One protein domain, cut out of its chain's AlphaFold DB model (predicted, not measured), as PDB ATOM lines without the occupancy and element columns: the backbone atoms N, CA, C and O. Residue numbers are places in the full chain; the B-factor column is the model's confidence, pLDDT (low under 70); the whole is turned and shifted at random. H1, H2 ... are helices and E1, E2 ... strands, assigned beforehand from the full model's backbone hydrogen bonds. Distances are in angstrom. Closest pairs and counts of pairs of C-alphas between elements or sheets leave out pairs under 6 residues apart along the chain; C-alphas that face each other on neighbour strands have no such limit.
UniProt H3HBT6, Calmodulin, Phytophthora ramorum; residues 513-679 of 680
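What this domain is: This is residues 513 to 679 of the 680 residues of the protein "Calmodulin" of Phytophthora ramorum (UniProt H3HBT6). A long helical hairpin, H4 and H5, makes the longest axis, and a small head of H1, H2, H3 and a two-strand sheet lies along the H4 side of it, towards the end where H4 begins. H1 is the middle of the head and packs on H4 with residues 525 to 529. The printed part has 167 residues, with five named helices and two named strands in the order H1, E1, H2, H3, H4, H5, E2. The sheet, E1 - E2, is antiparallel and the class is mostly helix. The whole is loose, with a radius of gyration of the C-alphas of 20.9 A and spans of 68 by 34 by 29 A.

Where its parts are: E1 is residues 536 to 538, 7.1 A, and E2 residues 676 to 678, 6.8 A. H4, residues 575 to 611, is 53.4 A long, and H5, residues 618 to 659, 62.1 A. H1, residues 513 to 529, is 24.4 A long and begins at C-alpha 513 (36.845, -79.757, -67.621). H2 is residues 542 to 550, 12.7 A, and H3 residues 554 to 566, 18.6 A. C-alpha 678, in E2, is at (16.799, -68.361, -94.005).

How they stand to each other: In E1 and E2, N 537 and O 677 are 2.8 A apart, within hydrogen-bond range. E2 and H4 are near each other. H4 and H5, a helical hairpin, touch at a shallow tilt of 21 degrees, opposite ways, closest at the C-alphas of Leu 582 and Leu 652, 5.8 A. H1, the hub, touches H4 at a steep tilt of 39 degrees, closest at the C-alphas of Val 529 and His 584, 6.4 A. H1 touches H3 about perpendicular, 78 degrees, closest at the C-alphas of Val 524 and Phe 559, 6.2 A. It touches H2, only just about perpendicular at 72 degrees, closest at the C-alphas of Ala 527 and Cys 542, 4.5 A. H2 and H3 touch only at the corner. In H1 to H5 every O i to N i+4 pair is within hydrogen-bond range.

The domain as a whole: The C-alphas of Thr 513 and Asp 617, the two farthest apart, are 68.9 A apart. The printed part has no cut, and the link from H5 to E2, 16 residues, is long. Mean pLDDT of the printed part is 77.3; residues under 70 include 611 to 623 and 657 to 674.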
ATOM      1  N   THR A 513      37.934 -78.779 -67.768       62.09
ATOM      2  CA  THR A 513      36.845 -79.757 -67.621       62.09
ATOM      3  C   THR A 513      35.489 -79.073 -67.439       62.09
ATOM      4  O   THR A 513      34.503 -79.507 -68.030       62.09
ATOM      5  N   ILE A 514      35.441 -77.989 -66.659       62.44
ATOM      6  CA  ILE A 514      34.231 -77.185 -66.447       62.44
ATOM      7  C   ILE A 514      33.816 -76.497 -67.754       62.44
ATOM      8  O   ILE A 514      32.669 -76.641 -68.165       62.44
ATOM      9  N   THR A 515      34.740 -75.841 -68.462       62.97
ATOM     10  CA  THR A 515      34.472 -75.215 -69.767       62.97
ATOM     11  C   THR A 515      33.971 -76.241 -70.783       62.97
ATOM     12  O   THR A 515      32.955 -76.006 -71.436       62.97
ATOM     13  N   GLN A 516      34.605 -77.416 -70.878       67.94
ATOM     14  CA  GLN A 516      34.162 -78.462 -71.803       67.94
ATOM     15  C   GLN A 516      32.762 -78.993 -71.457       67.94
ATOM     16  O   GLN A 516      31.951 -79.237 -72.356       67.94
ATOM     17  N   TRP A 517      32.459 -79.135 -70.163       71.88
ATOM     18  CA  TRP A 517      31.143 -79.541 -69.673       71.88
ATOM     19  C   TRP A 517      30.066 -78.480 -69.945       71.88
ATOM     20  O   TRP A 517      28.963 -78.829 -70.369       71.88
ATOM     21  N   ILE A 518      30.388 -77.192 -69.784       70.62
ATOM     22  CA  ILE A 518      29.491 -76.076 -70.116       70.62
ATOM     23  C   ILE A 518      29.227 -76.034 -71.626       70.62
ATOM     24  O   ILE A 518      28.071 -75.987 -72.034       70.62
ATOM     25  N   GLN A 519      30.257 -76.153 -72.471       75.12
ATOM     26  CA  GLN A 519      30.092 -76.231 -73.929       75.12
ATOM     27  C   GLN A 519      29.208 -77.417 -74.355       75.12
ATOM     28  O   GLN A 519      28.361 -77.277 -75.240       75.12
ATOM     29  N   ASN A 520      29.367 -78.583 -73.722       76.50
ATOM     30  CA  ASN A 520      28.538 -79.758 -74.001       76.50
ATOM     31  C   ASN A 520      27.096 -79.582 -73.490       76.50
ATOM     32  O   ASN A 520      26.156 -79.966 -74.182       76.50
ATOM     33  N   THR A 521      26.906 -78.936 -72.338       76.38
ATOM     34  CA  THR A 521      25.585 -78.554 -71.809       76.38
ATOM     35  C   THR A 521      24.882 -77.573 -72.745       76.38
ATOM     36  O   THR A 521      23.722 -77.773 -73.091       76.38
ATOM     37  N   ASN A 522      25.603 -76.561 -73.230       80.38
ATOM     38  CA  ASN A 522      25.113 -75.593 -74.203       80.38
ATOM     39  C   ASN A 522      24.647 -76.302 -75.492       80.38
ATOM     40  O   ASN A 522      23.517 -76.079 -75.922       80.38
ATOM     41  N   LYS A 523      25.436 -77.234 -76.052       81.94
ATOM     42  CA  LYS A 523      25.030 -78.038 -77.227       81.94
ATOM     43  C   LYS A 523      23.756 -78.854 -76.990       81.94
ATOM     44  O   LYS A 523      22.914 -78.914 -77.878       81.94
ATOM     45  N   VAL A 524      23.608 -79.466 -75.815       81.62
ATOM     46  CA  VAL A 524      22.405 -80.231 -75.443       81.62
ATOM     47  C   VAL A 524      21.173 -79.322 -75.359       81.62
ATOM     48  O   VAL A 524      20.144 -79.636 -75.949       81.62
ATOM     49  N   VAL A 525      21.277 -78.176 -74.678       81.62
ATOM     50  CA  VAL A 525      20.160 -77.222 -74.534       81.62
ATOM     51  C   VAL A 525      19.783 -76.598 -75.879       81.62
ATOM     52  O   VAL A 525      18.602 -76.510 -76.197       81.62
ATOM     53  N   ASP A 526      20.769 -76.216 -76.701       83.62
ATOM     54  CA  ASP A 526      20.524 -75.757 -78.076       83.62
ATOM     55  C   ASP A 526      19.783 -76.829 -78.889       83.62
ATOM     56  O   ASP A 526      18.844 -76.508 -79.614       83.62
ATOM     57  N   ALA A 527      20.183 -78.100 -78.761       86.12
ATOM     58  CA  ALA A 527      19.607 -79.200 -79.522       86.12
ATOM     59  C   ALA A 527      18.153 -79.506 -79.148       86.12
ATOM     60  O   ALA A 527      17.368 -79.765 -80.062       86.12
ATOM     61  N   GLU A 528      17.797 -79.451 -77.861       84.88
ATOM     62  CA  GLU A 528      16.423 -79.642 -77.366       84.88
ATOM     63  C   GLU A 528      15.482 -78.512 -77.812       84.88
ATOM     64  O   GLU A 528      14.366 -78.787 -78.238       84.88
ATOM     65  N   VAL A 529      15.929 -77.250 -77.755       83.69
ATOM     66  CA  VAL A 529      15.068 -76.069 -77.998       83.69
ATOM     67  C   VAL A 529      15.035 -75.639 -79.476       83.69
ATOM     68  O   VAL A 529      14.201 -74.835 -79.881       83.69
ATOM     69  N   CYS A 530      15.946 -76.143 -80.314       87.00
ATOM     70  CA  CYS A 530      16.020 -75.768 -81.728       87.00
ATOM     71  C   CYS A 530      14.830 -76.298 -82.558       87.00
ATOM     72  O   CYS A 530      14.845 -77.430 -83.055       87.00
ATOM     73  N   GLU A 531      13.851 -75.435 -82.807       84.00
ATOM     74  CA  GLU A 531      12.749 -75.657 -83.747       84.00
ATOM     75  C   GLU A 531      12.805 -74.586 -84.853       84.00
ATOM     76  O   GLU A 531      12.370 -73.455 -84.636       84.00
ATOM     77  N   PRO A 532      13.389 -74.885 -86.032       83.25
ATOM     78  CA  PRO A 532      13.470 -73.915 -87.123       83.25
ATOM     79  C   PRO A 532      12.080 -73.568 -87.683       83.25
ATOM     80  O   PRO A 532      11.348 -74.487 -88.060       83.25
ATOM     81  N   PRO A 533      11.718 -72.275 -87.796       81.25
ATOM     82  CA  PRO A 533      10.457 -71.864 -88.404       81.25
ATOM     83  C   PRO A 533      10.451 -72.113 -89.921       81.25
ATOM     84  O   PRO A 533      11.501 -72.284 -90.551       81.25
ATOM     85  N   GLU A 534       9.264 -72.116 -90.534       79.44
ATOM     86  CA  GLU A 534       9.119 -72.312 -91.981       79.44
ATOM     87  C   GLU A 534       9.964 -71.303 -92.774       79.44
ATOM     88  O   GLU A 534       9.949 -70.102 -92.515       79.44
ATOM     89  N   GLY A 535      10.734 -71.794 -93.749       80.62
ATOM     90  CA  GLY A 535      11.668 -70.956 -94.506       80.62
ATOM     91  C   GLY A 535      13.042 -70.749 -93.850       80.62
ATOM     92  O   GLY A 535      13.879 -70.072 -94.450       80.62
ATOM     93  N   TYR A 536      13.330 -71.386 -92.709       86.00
ATOM     94  CA  TYR A 536      14.627 -71.329 -92.024       86.00
ATOM     95  C   TYR A 536      15.239 -72.720 -91.781       86.00
ATOM     96  O   TYR A 536      14.566 -73.750 -91.856       86.00
ATOM     97  N   PHE A 537      16.540 -72.752 -91.491       86.31
ATOM     98  CA  PHE A 537      17.284 -73.926 -91.032       86.31
ATOM     99  C   PHE A 537      18.203 -73.570 -89.850       86.31
ATOM    100  O   PHE A 537      18.538 -72.407 -89.623       86.31
ATOM    101  N   CYS A 538      18.603 -74.581 -89.074       87.06
ATOM    102  CA  CYS A 538      19.528 -74.425 -87.949       87.06
ATOM    103  C   CYS A 538      20.978 -74.287 -88.437       87.06
ATOM    104  O   CYS A 538      21.495 -75.195 -89.089       87.06
ATOM    105  N   ALA A 539      21.661 -73.209 -88.053       82.69
ATOM    106  CA  ALA A 539      23.070 -72.974 -88.390       82.69
ATOM    107  C   ALA A 539      24.078 -73.594 -87.398       82.69
ATOM    108  O   ALA A 539      25.285 -73.418 -87.553       82.69
ATOM    109  N   ARG A 540      23.600 -74.291 -86.356       78.62
ATOM    110  CA  ARG A 540      24.402 -74.772 -85.211       78.62
ATOM    111  C   ARG A 540      24.452 -76.300 -85.076       78.62
ATOM    112  O   ARG A 540      24.605 -76.805 -83.968       78.62
ATOM    113  N   ASP A 541      24.263 -77.039 -86.173       79.69
ATOM    114  CA  ASP A 541      24.306 -78.515 -86.233       79.69
ATOM    115  C   ASP A 541      23.452 -79.246 -85.167       79.69
ATOM    116  O   ASP A 541      23.718 -80.395 -84.803       79.69
ATOM    117  N   CYS A 542      22.377 -78.616 -84.678       85.88
ATOM    118  CA  CYS A 542      21.567 -79.138 -83.570       85.88
ATOM    119  C   CYS A 542      20.927 -80.505 -83.863       85.88
ATOM    120  O   CYS A 542      20.724 -81.291 -82.940       85.88
ATOM    121  N   GLY A 543      20.678 -80.830 -85.137       83.31
ATOM    122  CA  GLY A 543      20.238 -82.167 -85.552       83.31
ATOM    123  C   GLY A 543      21.266 -83.259 -85.229       83.31
ATOM    124  O   GLY A 543      20.906 -84.291 -84.669       83.31
ATOM    125  N   LYS A 544      22.556 -83.000 -85.478       82.06
ATOM    126  CA  LYS A 544      23.644 -83.931 -85.147       82.06
ATOM    127  C   LYS A 544      23.828 -84.067 -83.635       82.06
ATOM    128  O   LYS A 544      24.000 -85.174 -83.140       82.06
ATOM    129  N   ALA A 545      23.722 -82.966 -82.888       83.19
ATOM    130  CA  ALA A 545      23.742 -83.020 -81.424       83.19
ATOM    131  C   ALA A 545      22.589 -83.886 -80.867       83.19
ATOM    132  O   ALA A 545      22.815 -84.694 -79.967       83.19
ATOM    133  N   ARG A 546      21.390 -83.803 -81.463       86.12
ATOM    134  CA  ARG A 546      20.238 -84.677 -81.166       86.12
ATOM    135  C   ARG A 546      20.520 -86.160 -81.449       86.12
ATOM    136  O   ARG A 546      20.119 -87.020 -80.664       86.12
ATOM    137  N   GLU A 547      21.225 -86.486 -82.531       83.12
ATOM    138  CA  GLU A 547      21.682 -87.859 -82.807       83.12
ATOM    139  C   GLU A 547      22.718 -88.328 -81.768       83.12
ATOM    140  O   GLU A 547      22.583 -89.410 -81.188       83.12
ATOM    141  N   ASP A 548      23.709 -87.489 -81.456       82.31
ATOM    142  CA  ASP A 548      24.754 -87.788 -80.473       82.31
ATOM    143  C   ASP A 548      24.183 -87.987 -79.054       82.31
ATOM    144  O   ASP A 548      24.649 -88.864 -78.325       82.31
ATOM    145  N   MET A 549      23.131 -87.259 -78.666       80.44
ATOM    146  CA  MET A 549      22.401 -87.456 -77.401       80.44
ATOM    147  C   MET A 549      21.693 -88.816 -77.307       80.44
ATOM    148  O   MET A 549      21.528 -89.355 -76.210       80.44
ATOM    149  N   ASN A 550      21.299 -89.398 -78.442       76.62
ATOM    150  CA  ASN A 550      20.647 -90.707 -78.496       76.62
ATOM    151  C   ASN A 550      21.653 -91.872 -78.578       76.62
ATOM    152  O   ASN A 550      21.382 -92.970 -78.078       76.62
ATOM    153  N   THR A 551      22.842 -91.651 -79.145       70.94
ATOM    154  CA  THR A 551      23.922 -92.652 -79.196       70.94
ATOM    155  C   THR A 551      24.727 -92.717 -77.885       70.94
ATOM    156  O   THR A 551      24.460 -92.002 -76.926       70.94
ATOM    157  N   GLY A 552      25.694 -93.637 -77.775       60.53
ATOM    158  CA  GLY A 552      26.485 -93.865 -76.551       60.53
ATOM    159  C   GLY A 552      27.552 -92.799 -76.243       60.53
ATOM    160  O   GLY A 552      28.590 -93.144 -75.679       60.53
ATOM    161  N   SER A 553      27.336 -91.552 -76.664       74.38
ATOM    162  CA  SER A 553      28.318 -90.464 -76.631       74.38
ATOM    163  C   SER A 553      28.501 -89.831 -75.240       74.38
ATOM    164  O   SER A 553      27.782 -90.121 -74.279       74.38
ATOM    165  N   GLU A 554      29.460 -88.910 -75.141       77.00
ATOM    166  CA  GLU A 554      29.630 -88.037 -73.976       77.00
ATOM    167  C   GLU A 554      28.435 -87.082 -73.783       77.00
ATOM    168  O   GLU A 554      27.977 -86.897 -72.654       77.00
ATOM    169  N   LEU A 555      27.856 -86.561 -74.875       77.56
ATOM    170  CA  LEU A 555      26.689 -85.667 -74.843       77.56
ATOM    171  C   LEU A 555      25.467 -86.338 -74.208       77.56
ATOM    172  O   LEU A 555      24.754 -85.698 -73.438       77.56
ATOM    173  N   ARG A 556      25.268 -87.645 -74.427       80.50
ATOM    174  CA  ARG A 556      24.203 -88.408 -73.755       80.50
ATOM    175  C   ARG A 556      24.350 -88.417 -72.232       80.50
ATOM    176  O   ARG A 556      23.347 -88.347 -71.524       80.50
ATOM    177  N   ARG A 557      25.581 -88.492 -71.713       78.31
ATOM    178  CA  ARG A 557      25.839 -88.438 -70.262       78.31
ATOM    179  C   ARG A 557      25.559 -87.045 -69.708       78.31
ATOM    180  O   ARG A 557      24.957 -86.937 -68.645       78.31
ATOM    181  N   VAL A 558      25.954 -86.001 -70.438       77.50
ATOM    182  CA  VAL A 558      25.661 -84.606 -70.070       77.50
ATOM    183  C   VAL A 558      24.151 -84.366 -70.049       77.50
ATOM    184  O   VAL A 558      23.645 -83.913 -69.030       77.50
ATOM    185  N   PHE A 559      23.416 -84.772 -71.088       79.56
ATOM    186  CA  PHE A 559      21.952 -84.671 -71.145       79.56
ATOM    187  C   PHE A 559      21.258 -85.359 -69.961       79.56
ATOM    188  O   PHE A 559      20.459 -84.735 -69.265       79.56
ATOM    189  N   GLN A 560      21.622 -86.612 -69.666       80.56
ATOM    190  CA  GLN A 560      21.075 -87.343 -68.518       80.56
ATOM    191  C   GLN A 560      21.407 -86.669 -67.175       80.56
ATOM    192  O   GLN A 560      20.572 -86.663 -66.274       80.56
ATOM    193  N   SER A 561      22.601 -86.083 -67.046       78.38
ATOM    194  CA  SER A 561      23.036 -85.367 -65.842       78.38
ATOM    195  C   SER A 561      22.279 -84.046 -65.644       78.38
ATOM    196  O   SER A 561      21.790 -83.769 -64.550       78.38
ATOM    197  N   VAL A 562      22.125 -83.258 -66.716       77.56
ATOM    198  CA  VAL A 562      21.384 -81.988 -66.716       77.56
ATOM    199  C   VAL A 562      19.907 -82.232 -66.408       77.56
ATOM    200  O   VAL A 562      19.380 -81.604 -65.493       77.56
ATOM    201  N   GLY A 563      19.258 -83.191 -67.079       78.69
ATOM    202  CA  GLY A 563      17.862 -83.552 -66.806       78.69
ATOM    203  C   GLY A 563      17.645 -83.996 -65.356       78.69
ATOM    204  O   GLY A 563      16.827 -83.415 -64.643       78.69
ATOM    205  N   ALA A 564      18.457 -84.941 -64.866       79.62
ATOM    206  CA  ALA A 564      18.363 -85.428 -63.488       79.62
ATOM    207  C   ALA A 564      18.658 -84.350 -62.427       79.62
ATOM    208  O   ALA A 564      18.212 -84.486 -61.284       79.62
ATOM    209  N   HIS A 565      19.412 -83.301 -62.773       79.12
ATOM    210  CA  HIS A 565      19.609 -82.140 -61.912       79.12
ATOM    211  C   HIS A 565      18.402 -81.194 -61.944       79.12
ATOM    212  O   HIS A 565      17.919 -80.813 -60.881       79.12
ATOM    213  N   LEU A 566      17.887 -80.839 -63.126       78.44
ATOM    214  CA  LEU A 566      16.729 -79.944 -63.273       78.44
ATOM    215  C   LEU A 566      15.477 -80.494 -62.566       78.44
ATOM    216  O   LEU A 566      14.756 -79.722 -61.940       78.44
ATOM    217  N   GLU A 567      15.266 -81.814 -62.579       79.06
ATOM    218  CA  GLU A 567      14.174 -82.483 -61.850       79.06
ATOM    219  C   GLU A 567      14.305 -82.419 -60.316       79.06
ATOM    220  O   GLU A 567      13.306 -82.525 -59.606       79.06
ATOM    221  N   LYS A 568      15.529 -82.306 -59.782       76.12
ATOM    222  CA  LYS A 568      15.820 -82.471 -58.340       76.12
ATOM    223  C   LYS A 568      16.296 -81.192 -57.655       76.12
ATOM    224  O   LYS A 568      16.323 -81.126 -56.423       76.12
ATOM    225  N   CYS A 569      16.695 -80.180 -58.420       77.75
ATOM    226  CA  CYS A 569      17.277 -78.957 -57.895       77.75
ATOM    227  C   CYS A 569      16.206 -77.929 -57.509       77.75
ATOM    228  O   CYS A 569      15.554 -77.316 -58.353       77.75
ATOM    229  N   HIS A 570      16.091 -77.698 -56.203       77.19
ATOM    230  CA  HIS A 570      15.166 -76.731 -55.609       77.19
ATOM    231  C   HIS A 570      15.823 -75.360 -55.346       77.19
ATOM    232  O   HIS A 570      15.186 -74.459 -54.808       77.19
ATOM    233  N   SER A 571      17.103 -75.177 -55.704       74.44
ATOM    234  CA  SER A 571      17.827 -73.926 -55.450       74.44
ATOM    235  C   SER A 571      17.406 -72.821 -56.421       74.44
ATOM    236  O   SER A 571      17.651 -72.906 -57.626       74.44
ATOM    237  N   ALA A 572      16.865 -71.728 -55.877       67.75
ATOM    238  CA  ALA A 572      16.553 -70.504 -56.619       67.75
ATOM    239  C   ALA A 572      17.798 -69.746 -57.134       67.75
ATOM    240  O   ALA A 572      17.661 -68.771 -57.862       67.75
ATOM    241  N   ARG A 573      19.015 -70.177 -56.760       70.44
ATOM    242  CA  ARG A 573      20.296 -69.592 -57.201       70.44
ATOM    243  C   ARG A 573      21.182 -70.614 -57.930       70.44
ATOM    244  O   ARG A 573      22.404 -70.498 -57.898       70.44
ATOM    245  N   CYS A 574      20.580 -71.649 -58.519       78.00
ATOM    246  CA  CYS A 574      21.302 -72.655 -59.296       78.00
ATOM    247  C   CYS A 574      21.766 -72.083 -60.642       78.00
ATOM    248  O   CYS A 574      20.942 -71.781 -61.505       78.00
ATOM    249  N   GLU A 575      23.084 -72.014 -60.844       76.62
ATOM    250  CA  GLU A 575      23.686 -71.498 -62.078       76.62
ATOM    251  C   GLU A 575      23.218 -72.274 -63.315       76.62
ATOM    252  O   GLU A 575      22.806 -71.673 -64.306       76.62
ATOM    253  N   LEU A 576      23.224 -73.611 -63.243       78.25
ATOM    254  CA  LEU A 576      22.802 -74.477 -64.342       78.25
ATOM    255  C   LEU A 576      21.341 -74.221 -64.737       78.25
ATOM    256  O   LEU A 576      21.029 -74.165 -65.923       78.25
ATOM    257  N   LYS A 577      20.453 -74.017 -63.759       82.00
ATOM    258  CA  LYS A 577      19.039 -73.738 -64.021       82.00
ATOM    259  C   LYS A 577      18.858 -72.381 -64.705       82.00
ATOM    260  O   LYS A 577      18.242 -72.324 -65.765       82.00
ATOM    261  N   THR A 578      19.463 -71.319 -64.165       83.00
ATOM    262  CA  THR A 578      19.424 -69.975 -64.770       83.00
ATOM    263  C   THR A 578      20.005 -69.980 -66.189       83.00
ATOM    264  O   THR A 578      19.442 -69.360 -67.084       83.00
ATOM    265  N   ARG A 579      21.090 -70.730 -66.420       80.94
ATOM    266  CA  ARG A 579      21.744 -70.894 -67.727       80.94
ATOM    267  C   ARG A 579      20.856 -71.607 -68.752       80.94
ATOM    268  O   ARG A 579      20.778 -71.160 -69.895       80.94
ATOM    269  N   VAL A 580      20.170 -72.685 -68.360       83.38
ATOM    270  CA  VAL A 580      19.200 -73.388 -69.222       83.38
ATOM    271  C   VAL A 580      18.025 -72.464 -69.564       83.38
ATOM    272  O   VAL A 580      17.697 -72.308 -70.740       83.38
ATOM    273  N   GLU A 581      17.447 -71.789 -68.563       85.75
ATOM    274  CA  GLU A 581      16.354 -70.825 -68.766       85.75
ATOM    275  C   GLU A 581      16.769 -69.654 -69.673       85.75
ATOM    276  O   GLU A 581      15.995 -69.256 -70.546       85.75
ATOM    277  N   LEU A 582      17.989 -69.121 -69.526       84.81
ATOM    278  CA  LEU A 582      18.483 -68.009 -70.346       84.81
ATOM    279  C   LEU A 582      18.594 -68.399 -71.822       84.81
ATOM    280  O   LEU A 582      18.185 -67.629 -72.690       84.81
ATOM    281  N   ARG A 583      19.118 -69.595 -72.118       83.25
ATOM    282  CA  ARG A 583      19.290 -70.064 -73.502       83.25
ATOM    283  C   ARG A 583      17.946 -70.404 -74.149       83.25
ATOM    284  O   ARG A 583      17.709 -69.977 -75.272       83.25
ATOM    285  N   HIS A 584      17.023 -71.023 -73.408       84.88
ATOM    286  CA  HIS A 584      15.637 -71.201 -73.857       84.88
ATOM    287  C   HIS A 584      14.944 -69.856 -74.155       84.88
ATOM    288  O   HIS A 584      14.340 -69.681 -75.212       84.88
ATOM    289  N   THR A 585      15.092 -68.866 -73.269       85.50
ATOM    290  CA  THR A 585      14.525 -67.520 -73.476       85.50
ATOM    291  C   THR A 585      15.154 -66.820 -74.687       85.50
ATOM    292  O   THR A 585      14.453 -66.154 -75.442       85.50
ATOM    293  N   ALA A 586      16.459 -66.999 -74.927       85.44
ATOM    294  CA  ALA A 586      17.137 -66.439 -76.095       85.44
ATOM    295  C   ALA A 586      16.611 -67.011 -77.427       85.44
ATOM    296  O   ALA A 586      16.416 -66.237 -78.363       85.44
ATOM    297  N   HIS A 587      16.312 -68.314 -77.498       84.81
ATOM    298  CA  HIS A 587      15.641 -68.918 -78.661       84.81
ATOM    299  C   HIS A 587      14.253 -68.328 -78.901       84.81
ATOM    300  O   HIS A 587      13.924 -68.010 -80.041       84.81
ATOM    301  N   LEU A 588      13.448 -68.157 -77.848       88.19
ATOM    302  CA  LEU A 588      12.109 -67.566 -77.964       88.19
ATOM    303  C   LEU A 588      12.164 -66.115 -78.466       88.19
ATOM    304  O   LEU A 588      11.368 -65.743 -79.327       88.19
ATOM    305  N   VAL A 589      13.132 -65.323 -77.990       87.62
ATOM    306  CA  VAL A 589      13.415 -63.971 -78.505       87.62
ATOM    307  C   VAL A 589      13.748 -64.014 -80.001       87.62
ATOM    308  O   VAL A 589      13.148 -63.268 -80.772       87.62
ATOM    309  N   GLU A 590      14.645 -64.906 -80.438       87.62
ATOM    310  CA  GLU A 590      15.018 -65.020 -81.857       87.62
ATOM    311  C   GLU A 590      13.818 -65.441 -82.729       87.62
ATOM    312  O   GLU A 590      13.541 -64.803 -83.744       87.62
ATOM    313  N   LEU A 591      13.032 -66.437 -82.300       87.75
ATOM    314  CA  LEU A 591      11.810 -66.865 -82.995       87.75
ATOM    315  C   LEU A 591      10.770 -65.736 -83.103       87.75
ATOM    316  O   LEU A 591      10.187 -65.535 -84.169       87.75
ATOM    317  N   LYS A 592      10.560 -64.954 -82.035       89.69
ATOM    318  CA  LYS A 592       9.632 -63.809 -82.049       89.69
ATOM    319  C   LYS A 592      10.118 -62.686 -82.962       89.69
ATOM    320  O   LYS A 592       9.319 -62.137 -83.719       89.69
ATOM    321  N   GLN A 593      11.420 -62.397 -82.974       90.31
ATOM    322  CA  GLN A 593      12.015 -61.441 -83.912       90.31
ATOM    323  C   GLN A 593      11.823 -61.884 -85.377       90.31
ATOM    324  O   GLN A 593      11.460 -61.057 -86.218       90.31
ATOM    325  N   LEU A 594      11.980 -63.179 -85.684       88.38
ATOM    326  CA  LEU A 594      11.715 -63.731 -87.020       88.38
ATOM    327  C   LEU A 594      10.232 -63.642 -87.411       88.38
ATOM    328  O   LEU A 594       9.929 -63.166 -88.506       88.38
ATOM    329  N   ASN A 595       9.310 -63.999 -86.512       89.19
ATOM    330  CA  ASN A 595       7.866 -63.875 -86.750       89.19
ATOM    331  C   ASN A 595       7.457 -62.420 -87.038       89.19
ATOM    332  O   ASN A 595       6.730 -62.164 -87.995       89.19
ATOM    333  N   ILE A 596       7.981 -61.451 -86.280       90.25
ATOM    334  CA  ILE A 596       7.760 -60.014 -86.525       90.25
ATOM    335  C   ILE A 596       8.261 -59.597 -87.917       90.25
ATOM    336  O   ILE A 596       7.612 -58.795 -88.590       90.25
ATOM    337  N   CYS A 597       9.406 -60.121 -88.367       87.88
ATOM    338  CA  CYS A 597       9.928 -59.828 -89.704       87.88
ATOM    339  C   CYS A 597       9.041 -60.411 -90.811       87.88
ATOM    340  O   CYS A 597       8.805 -59.745 -91.818       87.88
ATOM    341  N   GLU A 598       8.523 -61.623 -90.618       87.62
ATOM    342  CA  GLU A 598       7.663 -62.296 -91.591       87.62
ATOM    343  C   GLU A 598       6.256 -61.676 -91.662       87.62
ATOM    344  O   GLU A 598       5.743 -61.469 -92.761       87.62
ATOM    345  N   ILE A 599       5.659 -61.278 -90.531       88.31
ATOM    346  CA  ILE A 599       4.373 -60.555 -90.516       88.31
ATOM    347  C   ILE A 599       4.516 -59.188 -91.206       88.31
ATOM    348  O   ILE A 599       3.714 -58.855 -92.075       88.31
ATOM    349  N   ARG A 600       5.584 -58.429 -90.911       89.62
ATOM    350  CA  ARG A 600       5.891 -57.165 -91.615       89.62
ATOM    351  C   ARG A 600       6.055 -57.353 -93.123       89.62
ATOM    352  O   ARG A 600       5.651 -56.483 -93.886       89.62
ATOM    353  N   ARG A 601       6.648 -58.471 -93.557       87.25
ATOM    354  CA  ARG A 601       6.784 -58.798 -94.981       87.25
ATOM    355  C   ARG A 601       5.420 -59.068 -95.619       87.25
ATOM    356  O   ARG A 601       5.161 -58.533 -96.688       87.25
ATOM    357  N   LYS A 602       4.556 -59.855 -94.966       88.31
ATOM    358  CA  LYS A 602       3.193 -60.134 -95.449       88.31
ATOM    359  C   LYS A 602       2.368 -58.852 -95.587       88.31
ATOM    360  O   LYS A 602       1.808 -58.638 -96.653       88.31
ATOM    361  N   LEU A 603       2.385 -57.982 -94.572       87.75
ATOM    362  CA  LEU A 603       1.748 -56.659 -94.626       87.75
ATOM    363  C   LEU A 603       2.247 -55.846 -95.829       87.75
ATOM    364  O   LEU A 603       1.449 -55.476 -96.680       87.75
ATOM    365  N   HIS A 604       3.565 -55.672 -95.970       85.75
ATOM    366  CA  HIS A 604       4.157 -54.944 -97.099       85.75
ATOM    367  C   HIS A 604       3.800 -55.552 -98.471       85.75
ATOM    368  O   HIS A 604       3.605 -54.824 -99.444       85.75
ATOM    369  N   ASP A 605       3.731 -56.881 -98.587       85.00
ATOM    370  CA  ASP A 605       3.363 -57.541 -99.841       85.00
ATOM    371  C   ASP A 605       1.866 -57.351-100.174       85.00
ATOM    372  O   ASP A 605       1.538 -57.150-101.344       85.00
ATOM    373  N   ILE A 606       0.975 -57.326 -99.174       82.62
ATOM    374  CA  ILE A 606      -0.454 -57.002 -99.347       82.62
ATOM    375  C   ILE A 606      -0.631 -55.516 -99.701       82.62
ATOM    376  O   ILE A 606      -1.223 -55.211-100.735       82.62
ATOM    377  N   GLU A 607      -0.041 -54.595 -98.929       80.75
ATOM    378  CA  GLU A 607      -0.033 -53.146 -99.202       80.75
ATOM    379  C   GLU A 607       0.453 -52.838-100.626       80.75
ATOM    380  O   GLU A 607      -0.127 -52.019-101.342       80.75
ATOM    381  N   LYS A 608       1.509 -53.527-101.071       80.44
ATOM    382  CA  LYS A 608       2.041 -53.399-102.428       80.44
ATOM    383  C   LYS A 608       1.073 -53.931-103.488       80.44
ATOM    384  O   LYS A 608       0.979 -53.331-104.556       80.44
ATOM    385  N   ASN A 609       0.370 -55.031-103.231       72.69
ATOM    386  CA  ASN A 609      -0.612 -55.568-104.174       72.69
ATOM    387  C   ASN A 609      -1.830 -54.640-104.308       72.69
ATOM    388  O   ASN A 609      -2.241 -54.364-105.435       72.69
ATOM    389  N   VAL A 610      -2.317 -54.066-103.201       71.19
ATOM    390  CA  VAL A 610      -3.346 -53.004-103.196       71.19
ATOM    391  C   VAL A 610      -2.851 -51.764-103.959       71.19
ATOM    392  O   VAL A 610      -3.553 -51.221-104.809       71.19
ATOM    393  N   SER A 611      -1.597 -51.357-103.737       67.88
ATOM    394  CA  SER A 611      -0.939 -50.226-104.415       67.88
ATOM    395  C   SER A 611      -0.771 -50.397-105.936       67.88
ATOM    396  O   SER A 611      -0.759 -49.404-106.668       67.88
ATOM    397  N   MET A 612      -0.646 -51.630-106.445       65.69
ATOM    398  CA  MET A 612      -0.395 -51.882-107.875       65.69
ATOM    399  C   MET A 612      -1.649 -51.983-108.757       65.69
ATOM    400  O   MET A 612      -1.490 -52.086-109.972       65.69
ATOM    401  N   GLY A 613      -2.859 -51.908-108.192       61.72
ATOM    402  CA  GLY A 613      -4.100 -51.675-108.941       61.72
ATOM    403  C   GLY A 613      -4.452 -52.734-109.993       61.72
ATOM    404  O   GLY A 613      -4.219 -52.550-111.189       61.72
ATOM    405  N   VAL A 614      -5.113 -53.803-109.552       53.19
ATOM    406  CA  VAL A 614      -6.030 -54.585-110.396       53.19
ATOM    407  C   VAL A 614      -7.444 -54.245-109.925       53.19
ATOM    408  O   VAL A 614      -7.629 -54.019-108.731       53.19
ATOM    409  N   ASP A 615      -8.419 -54.157-110.834       53.66
ATOM    410  CA  ASP A 615      -9.820 -53.916-110.467       53.66
ATOM    411  C   ASP A 615     -10.336 -55.089-109.610       53.66
ATOM    412  O   ASP A 615     -10.681 -56.148-110.138       53.66
ATOM    413  N   TYR A 616     -10.334 -54.905-108.291       53.53
ATOM    414  CA  TYR A 616     -10.927 -55.811-107.311       53.53
ATOM    415  C   TYR A 616     -12.388 -55.406-107.086       53.53
ATOM    416  O   TYR A 616     -12.682 -54.222-106.906       53.53
ATOM    417  N   ASP A 617     -13.304 -56.377-107.102       58.28
ATOM    418  CA  ASP A 617     -14.699 -56.145-106.712       58.28
ATOM    419  C   ASP A 617     -14.762 -55.764-105.213       58.28
ATOM    420  O   ASP A 617     -13.879 -56.138-104.438       58.28
ATOM    421  N   ASP A 618     -15.811 -55.049-104.773       59.41
ATOM    422  CA  ASP A 618     -15.933 -54.541-103.386       59.41
ATOM    423  C   ASP A 618     -15.756 -55.640-102.302       59.41
ATOM    424  O   ASP A 618     -15.329 -55.353-101.182       59.41
ATOM    425  N   GLU A 619     -16.051 -56.906-102.632       58.94
ATOM    426  CA  GLU A 619     -15.850 -58.065-101.747       58.94
ATOM    427  C   GLU A 619     -14.356 -58.408-101.533       58.94
ATOM    428  O   GLU A 619     -13.960 -58.726-100.410       58.94
ATOM    429  N   ASP A 620     -13.506 -58.290-102.560       58.62
ATOM    430  CA  ASP A 620     -12.068 -58.613-102.493       58.62
ATOM    431  C   ASP A 620     -11.270 -57.548-101.714       58.62
ATOM    432  O   ASP A 620     -10.323 -57.871-100.984       58.62
ATOM    433  N   GLN A 621     -11.677 -56.275-101.808       61.91
ATOM    434  CA  GLN A 621     -11.107 -55.204-100.981       61.91
ATOM    435  C   GLN A 621     -11.437 -55.430 -99.499       61.91
ATOM    436  O   GLN A 621     -10.553 -55.342 -98.650       61.91
ATOM    437  N   GLN A 622     -12.682 -55.809 -99.184       61.72
ATOM    438  CA  GLN A 622     -13.107 -56.066 -97.806       61.72
ATOM    439  C   GLN A 622     -12.397 -57.282 -97.176       61.72
ATOM    440  O   GLN A 622     -12.128 -57.284 -95.973       61.72
ATOM    441  N   VAL A 623     -12.053 -58.301 -97.975       64.31
ATOM    442  CA  VAL A 623     -11.203 -59.422 -97.535       64.31
ATOM    443  C   VAL A 623      -9.774 -58.953 -97.250       64.31
ATOM    444  O   VAL A 623      -9.221 -59.304 -96.207       64.31
ATOM    445  N   SER A 624      -9.199 -58.127 -98.129       73.81
ATOM    446  CA  SER A 624      -7.833 -57.605 -97.981       73.81
ATOM    447  C   SER A 624      -7.680 -56.731 -96.731       73.81
ATOM    448  O   SER A 624      -6.736 -56.914 -95.963       73.81
ATOM    449  N   ASP A 625      -8.640 -55.837 -96.477       77.50
ATOM    450  CA  ASP A 625      -8.646 -54.971 -95.292       77.50
ATOM    451  C   ASP A 625      -8.759 -55.800 -93.994       77.50
ATOM    452  O   ASP A 625      -8.040 -55.552 -93.025       77.50
ATOM    453  N   SER A 626      -9.582 -56.859 -93.990       82.31
ATOM    454  CA  SER A 626      -9.687 -57.788 -92.853       82.31
ATOM    455  C   SER A 626      -8.413 -58.620 -92.627       82.31
ATOM    456  O   SER A 626      -8.117 -58.990 -91.484       82.31
ATOM    457  N   GLU A 627      -7.659 -58.951 -93.679       86.94
ATOM    458  CA  GLU A 627      -6.365 -59.637 -93.554       86.94
ATOM    459  C   GLU A 627      -5.285 -58.688 -93.002       86.94
ATOM    460  O   GLU A 627      -4.489 -59.089 -92.151       86.94
ATOM    461  N   ILE A 628      -5.307 -57.406 -93.387       86.44
ATOM    462  CA  ILE A 628      -4.434 -56.373 -92.809       86.44
ATOM    463  C   ILE A 628      -4.713 -56.206 -91.308       86.44
ATOM    464  O   ILE A 628      -3.781 -56.346 -90.518       86.44
ATOM    465  N   GLU A 629      -5.969 -55.997 -90.889       89.19
ATOM    466  CA  GLU A 629      -6.317 -55.817 -89.465       89.19
ATOM    467  C   GLU A 629      -5.856 -57.000 -88.588       89.19
ATOM    468  O   GLU A 629      -5.342 -56.814 -87.480       89.19
ATOM    469  N   THR A 630      -5.997 -58.234 -89.087       92.06
ATOM    470  CA  THR A 630      -5.549 -59.435 -88.361       92.06
ATOM    471  C   THR A 630      -4.026 -59.534 -88.284       92.06
ATOM    472  O   THR A 630      -3.491 -59.796 -87.205       92.06
ATOM    473  N   LEU A 631      -3.305 -59.244 -89.372       90.44
ATOM    474  CA  LEU A 631      -1.839 -59.211 -89.376       90.44
ATOM    475  C   LEU A 631      -1.261 -58.068 -88.527       90.44
ATOM    476  O   LEU A 631      -0.214 -58.250 -87.904       90.44
ATOM    477  N   GLU A 632      -1.915 -56.907 -88.452       90.25
ATOM    478  CA  GLU A 632      -1.518 -55.811 -87.559       90.25
ATOM    479  C   GLU A 632      -1.717 -56.173 -86.080       90.25
ATOM    480  O   GLU A 632      -0.827 -55.921 -85.258       90.25
ATOM    481  N   SER A 633      -2.836 -56.825 -85.747       94.19
ATOM    482  CA  SER A 633      -3.096 -57.375 -84.411       94.19
ATOM    483  C   SER A 633      -2.033 -58.409 -84.014       94.19
ATOM    484  O   SER A 633      -1.421 -58.293 -82.948       94.19
ATOM    485  N   ASP A 634      -1.738 -59.376 -84.887       91.19
ATOM    486  CA  ASP A 634      -0.698 -60.386 -84.658       91.19
ATOM    487  C   ASP A 634       0.703 -59.762 -84.555       91.19
ATOM    488  O   ASP A 634       1.519 -60.179 -83.724       91.19
ATOM    489  N   LEU A 635       0.999 -58.736 -85.361       92.19
ATOM    490  CA  LEU A 635       2.247 -57.980 -85.277       92.19
ATOM    491  C   LEU A 635       2.386 -57.293 -83.916       92.19
ATOM    492  O   LEU A 635       3.490 -57.255 -83.370       92.19
ATOM    493  N   GLN A 636       1.302 -56.733 -83.376       92.12
ATOM    494  CA  GLN A 636       1.328 -56.079 -82.074       92.12
ATOM    495  C   GLN A 636       1.492 -57.097 -80.940       92.12
ATOM    496  O   GLN A 636       2.426 -56.957 -80.153       92.12
ATOM    497  N   ALA A 637       0.715 -58.184 -80.938       93.19
ATOM    498  CA  ALA A 637       0.846 -59.260 -79.954       93.19
ATOM    499  C   ALA A 637       2.272 -59.849 -79.911       93.19
ATOM    500  O   ALA A 637       2.849 -60.027 -78.838       93.19
ATOM    501  N   ASN A 638       2.900 -60.079 -81.073       90.12
ATOM    502  CA  ASN A 638       4.276 -60.583 -81.119       90.12
ATOM    503  C   ASN A 638       5.321 -59.559 -80.631       90.12
ATOM    504  O   ASN A 638       6.338 -59.985 -80.085       90.12
ATOM    505  N   LYS A 639       5.102 -58.242 -80.790       89.62
ATOM    506  CA  LYS A 639       5.970 -57.211 -80.180       89.62
ATOM    507  C   LYS A 639       5.827 -57.196 -78.659       89.62
ATOM    508  O   LYS A 639       6.839 -57.136 -77.970       89.62
ATOM    509  N   ASP A 640       4.598 -57.255 -78.154       92.12
ATOM    510  CA  ASP A 640       4.324 -57.179 -76.717       92.12
ATOM    511  C   ASP A 640       4.912 -58.403 -75.990       92.12
ATOM    512  O   ASP A 640       5.600 -58.264 -74.979       92.12
ATOM    513  N   GLU A 641       4.768 -59.601 -76.568       92.81
ATOM    514  CA  GLU A 641       5.453 -60.806 -76.084       92.81
ATOM    515  C   GLU A 641       6.985 -60.721 -76.196       92.81
ATOM    516  O   GLU A 641       7.689 -61.224 -75.316       92.81
ATOM    517  N   LEU A 642       7.526 -60.092 -77.249       91.88
ATOM    518  CA  LEU A 642       8.972 -59.907 -77.397       91.88
ATOM    519  C   LEU A 642       9.542 -59.037 -76.268       91.88
ATOM    520  O   LEU A 642      10.569 -59.408 -75.707       91.88
ATOM    521  N   VAL A 643       8.864 -57.948 -75.886       92.69
ATOM    522  CA  VAL A 643       9.272 -57.099 -74.749       92.69
ATOM    523  C   VAL A 643       9.329 -57.919 -73.456       92.69
ATOM    524  O   VAL A 643      10.350 -57.914 -72.771       92.69
ATOM    525  N   VAL A 644       8.293 -58.715 -73.166       93.56
ATOM    526  CA  VAL A 644       8.255 -59.587 -71.973       93.56
ATOM    527  C   VAL A 644       9.398 -60.615 -71.972       93.56
ATOM    528  O   VAL A 644       9.985 -60.903 -70.925       93.56
ATOM    529  N   LEU A 645       9.747 -61.173 -73.135       88.94
ATOM    530  CA  LEU A 645      10.857 -62.118 -73.273       88.94
ATOM    531  C   LEU A 645      12.232 -61.441 -73.164       88.94
ATOM    532  O   LEU A 645      13.152 -62.032 -72.593       88.94
ATOM    533  N   GLU A 646      12.388 -60.215 -73.666       88.69
ATOM    534  CA  GLU A 646      13.615 -59.423 -73.530       88.69
ATOM    535  C   GLU A 646      13.840 -58.980 -72.071       88.69
ATOM    536  O   GLU A 646      14.952 -59.140 -71.559       88.69
ATOM    537  N   ASP A 647      12.785 -58.589 -71.348       89.38
ATOM    538  CA  ASP A 647      12.827 -58.333 -69.901       89.38
ATOM    539  C   ASP A 647      13.154 -59.605 -69.102       89.38
ATOM    540  O   ASP A 647      14.015 -59.594 -68.212       89.38
ATOM    541  N   ARG A 648      12.542 -60.752 -69.442       89.00
ATOM    542  CA  ARG A 648      12.871 -62.042 -68.804       89.00
ATOM    543  C   ARG A 648      14.327 -62.434 -69.059       89.00
ATOM    544  O   ARG A 648      15.000 -62.898 -68.137       89.00
ATOM    545  N   LYS A 649      14.832 -62.221 -70.276       86.69
ATOM    546  CA  LYS A 649      16.237 -62.440 -70.645       86.69
ATOM    547  C   LYS A 649      17.163 -61.535 -69.829       86.69
ATOM    548  O   LYS A 649      18.146 -62.031 -69.285       86.69
ATOM    549  N   LEU A 650      16.836 -60.252 -69.668       84.25
ATOM    550  CA  LEU A 650      17.600 -59.309 -68.842       84.25
ATOM    551  C   LEU A 650      17.603 -59.707 -67.352       84.25
ATOM    552  O   LEU A 650      18.650 -59.685 -66.700       84.25
ATOM    553  N   SER A 651      16.462 -60.155 -66.824       86.00
ATOM    554  CA  SER A 651      16.342 -60.691 -65.460       86.00
ATOM    555  C   SER A 651      17.219 -61.937 -65.249       86.00
ATOM    556  O   SER A 651      17.925 -62.049 -64.247       86.00
ATOM    557  N   LEU A 652      17.263 -62.849 -66.224       81.50
ATOM    558  CA  LEU A 652      18.128 -64.031 -66.172       81.50
ATOM    559  C   LEU A 652      19.621 -63.673 -66.314       81.50
ATOM    560  O   LEU A 652      20.442 -64.222 -65.579       81.50
ATOM    561  N   CYS A 653      19.977 -62.707 -67.168       79.38
ATOM    562  CA  CYS A 653      21.341 -62.170 -67.261       79.38
ATOM    563  C   CYS A 653      21.814 -61.573 -65.926       79.38
ATOM    564  O   CYS A 653      22.884 -61.935 -65.441       79.38
ATOM    565  N   THR A 654      21.009 -60.713 -65.292       81.31
ATOM    566  CA  THR A 654      21.363 -60.108 -63.992       81.31
ATOM    567  C   THR A 654      21.439 -61.150 -62.871       81.31
ATOM    568  O   THR A 654      22.313 -61.065 -62.003       81.31
ATOM    569  N   MET A 655      20.608 -62.198 -62.919       75.25
ATOM    570  CA  MET A 655      20.733 -63.352 -62.026       75.25
ATOM    571  C   MET A 655      22.069 -64.088 -62.226       75.25
ATOM    572  O   MET A 655      22.740 -64.366 -61.228       75.25
ATOM    573  N   MET A 656      22.501 -64.342 -63.468       71.88
ATOM    574  CA  MET A 656      23.817 -64.941 -63.759       71.88
ATOM    575  C   MET A 656      24.980 -64.046 -63.313       71.88
ATOM    576  O   MET A 656      25.899 -64.529 -62.648       71.88
ATOM    577  N   ASP A 657      24.912 -62.738 -63.571       68.25
ATOM    578  CA  ASP A 657      25.919 -61.771 -63.114       68.25
ATOM    579  C   ASP A 657      26.055 -61.792 -61.573       68.25
ATOM    580  O   ASP A 657      27.164 -61.758 -61.029       68.25
ATOM    581  N   SER A 658      24.938 -61.952 -60.846       66.31
ATOM    582  CA  SER A 658      24.929 -62.064 -59.378       66.31
ATOM    583  C   SER A 658      25.634 -63.321 -58.840       66.31
ATOM    584  O   SER A 658      26.110 -63.327 -57.700       66.31
ATOM    585  N   ILE A 659      25.731 -64.383 -59.649       60.03
ATOM    586  CA  ILE A 659      26.323 -65.674 -59.264       60.03
ATOM    587  C   ILE A 659      27.863 -65.638 -59.365       60.03
ATOM    588  O   ILE A 659      28.530 -66.461 -58.733       60.03
ATOM    589  N   ARG A 660      28.456 -64.622 -60.015       48.50
ATOM    590  CA  ARG A 660      29.913 -64.387 -60.152       48.50
ATOM    591  C   ARG A 660      30.690 -65.540 -60.807       48.50
ATOM    592  O   ARG A 660      31.518 -66.184 -60.154       48.50
ATOM    593  N   LEU A 661      30.454 -65.724 -62.100       49.31
ATOM    594  CA  LEU A 661      31.391 -66.277 -63.082       49.31
ATOM    595  C   LEU A 661      31.267 -65.427 -64.357       49.31
ATOM    596  O   LEU A 661      30.177 -64.921 -64.630       49.31
ATOM    597  N   ASP A 662      32.354 -65.253 -65.110       52.56
ATOM    598  CA  ASP A 662      32.280 -64.574 -66.408       52.56
ATOM    599  C   ASP A 662      31.742 -65.548 -67.461       52.56
ATOM    600  O   ASP A 662      32.469 -66.328 -68.070       52.56
ATOM    601  N   TRP A 663      30.419 -65.559 -67.594       54.62
ATOM    602  CA  TRP A 663      29.690 -66.428 -68.514       54.62
ATOM    603  C   TRP A 663      29.673 -65.885 -69.953       54.62
ATOM    604  O   TRP A 663      29.120 -66.529 -70.844       54.62
ATOM    605  N   ARG A 664      30.238 -64.691 -70.194       53.69
ATOM    606  CA  ARG A 664      30.138 -63.976 -71.476       53.69
ATOM    607  C   ARG A 664      31.289 -64.310 -72.426       53.69
ATOM    608  O   ARG A 664      31.076 -64.304 -73.637       53.69
ATOM    609  N   ASP A 665      32.442 -64.721 -71.894       44.31
ATOM    610  CA  ASP A 665      33.555 -65.291 -72.673       44.31
ATOM    611  C   ASP A 665      33.150 -66.563 -73.452       44.31
ATOM    612  O   ASP A 665      33.710 -66.863 -74.506       44.31
ATOM    613  N   GLU A 666      32.114 -67.285 -73.007       51.44
ATOM    614  CA  GLU A 666      31.599 -68.491 -73.679       51.44
ATOM    615  C   GLU A 666      30.982 -68.230 -75.067       51.44
ATOM    616  O   GLU A 666      30.739 -69.170 -75.825       51.44
ATOM    617  N   VAL A 667      30.693 -66.968 -75.404       44.97
ATOM    618  CA  VAL A 667      30.090 -66.567 -76.688       44.97
ATOM    619  C   VAL A 667      31.148 -66.424 -77.795       44.97
ATOM    620  O   VAL A 667      30.809 -66.388 -78.976       44.97
ATOM    621  N   VAL A 668      32.436 -66.367 -77.435       38.81
ATOM    622  CA  VAL A 668      33.539 -66.041 -78.359       38.81
ATOM    623  C   VAL A 668      33.976 -67.243 -79.216       38.81
ATOM    624  O   VAL A 668      34.494 -67.063 -80.322       38.81
ATOM    625  N   ASP A 669      33.703 -68.476 -78.778       36.06
ATOM    626  CA  ASP A 669      34.099 -69.700 -79.487       36.06
ATOM    627  C   ASP A 669      33.150 -70.064 -80.652       36.06
ATOM    628  O   ASP A 669      32.342 -70.990 -80.585       36.06
ATOM    629  N   SER A 670      33.364 -69.429 -81.809       42.72
ATOM    630  CA  SER A 670      33.102 -69.992 -83.156       42.72
ATOM    631  C   SER A 670      31.652 -70.240 -83.627       42.72
ATOM    632  O   SER A 670      31.460 -70.868 -84.672       42.72
ATOM    633  N   VAL A 671      30.624 -69.737 -82.941       45.38
ATOM    634  CA  VAL A 671      29.213 -69.955 -83.329       45.38
ATOM    635  C   VAL A 671      28.645 -68.782 -84.147       45.38
ATOM    636  O   VAL A 671      28.939 -67.622 -83.865       45.38
ATOM    637  N   GLN A 672      27.809 -69.061 -85.160       53.62
ATOM    638  CA  GLN A 672      27.148 -68.009 -85.951       53.62
ATOM    639  C   GLN A 672      26.241 -67.104 -85.081       53.62
ATOM    640  O   GLN A 672      25.591 -67.612 -84.156       53.62
ATOM    641  N   PRO A 673      26.150 -65.784 -85.382       59.16
ATOM    642  CA  PRO A 673      25.403 -64.828 -84.559       59.16
ATOM    643  C   PRO A 673      23.927 -65.192 -84.369       59.16
ATOM    644  O   PRO A 673      23.431 -65.113 -83.248       59.16
ATOM    645  N   SER A 674      23.252 -65.639 -85.432       68.44
ATOM    646  CA  SER A 674      21.896 -66.190 -85.376       68.44
ATOM    647  C   SER A 674      21.922 -67.715 -85.227       68.44
ATOM    648  O   SER A 674      22.819 -68.401 -85.730       68.44
ATOM    649  N   HIS A 675      20.946 -68.265 -84.511       77.56
ATOM    650  CA  HIS A 675      20.701 -69.702 -84.457       77.56
ATOM    651  C   HIS A 675      20.031 -70.195 -85.747       77.56
ATOM    652  O   HIS A 675      20.357 -71.278 -86.251       77.56
ATOM    653  N   TYR A 676      19.120 -69.390 -86.294       84.25
ATOM    654  CA  TYR A 676      18.346 -69.698 -87.489       84.25
ATOM    655  C   TYR A 676      18.811 -68.859 -88.683       84.25
ATOM    656  O   TYR A 676      19.082 -67.660 -88.576       84.25
ATOM    657  N   VAL A 677      18.900 -69.491 -89.851       81.62
ATOM    658  CA  VAL A 677      19.279 -68.850 -91.117       81.62
ATOM    659  C   VAL A 677      18.227 -69.184 -92.168       81.62
ATOM    660  O   VAL A 677      17.741 -70.312 -92.230       81.62
ATOM    661  N   ARG A 678      17.822 -68.191 -92.963       79.56
ATOM    662  CA  ARG A 678      16.799 -68.361 -94.005       79.56
ATOM    663  C   ARG A 678      17.349 -69.219 -95.150       79.56
ATOM    664  O   ARG A 678      18.527 -69.096 -95.486       79.56
ATOM    665  N   TRP A 679      16.510 -70.043 -95.778       74.88
ATOM    666  CA  TRP A 679      16.866 -70.648 -97.070       74.88
ATOM    667  C   TRP A 679      17.127 -69.544 -98.111       74.88
ATOM    668  O   TRP A 679      16.452 -68.511 -98.104       74.88
TER     669      TRP A 679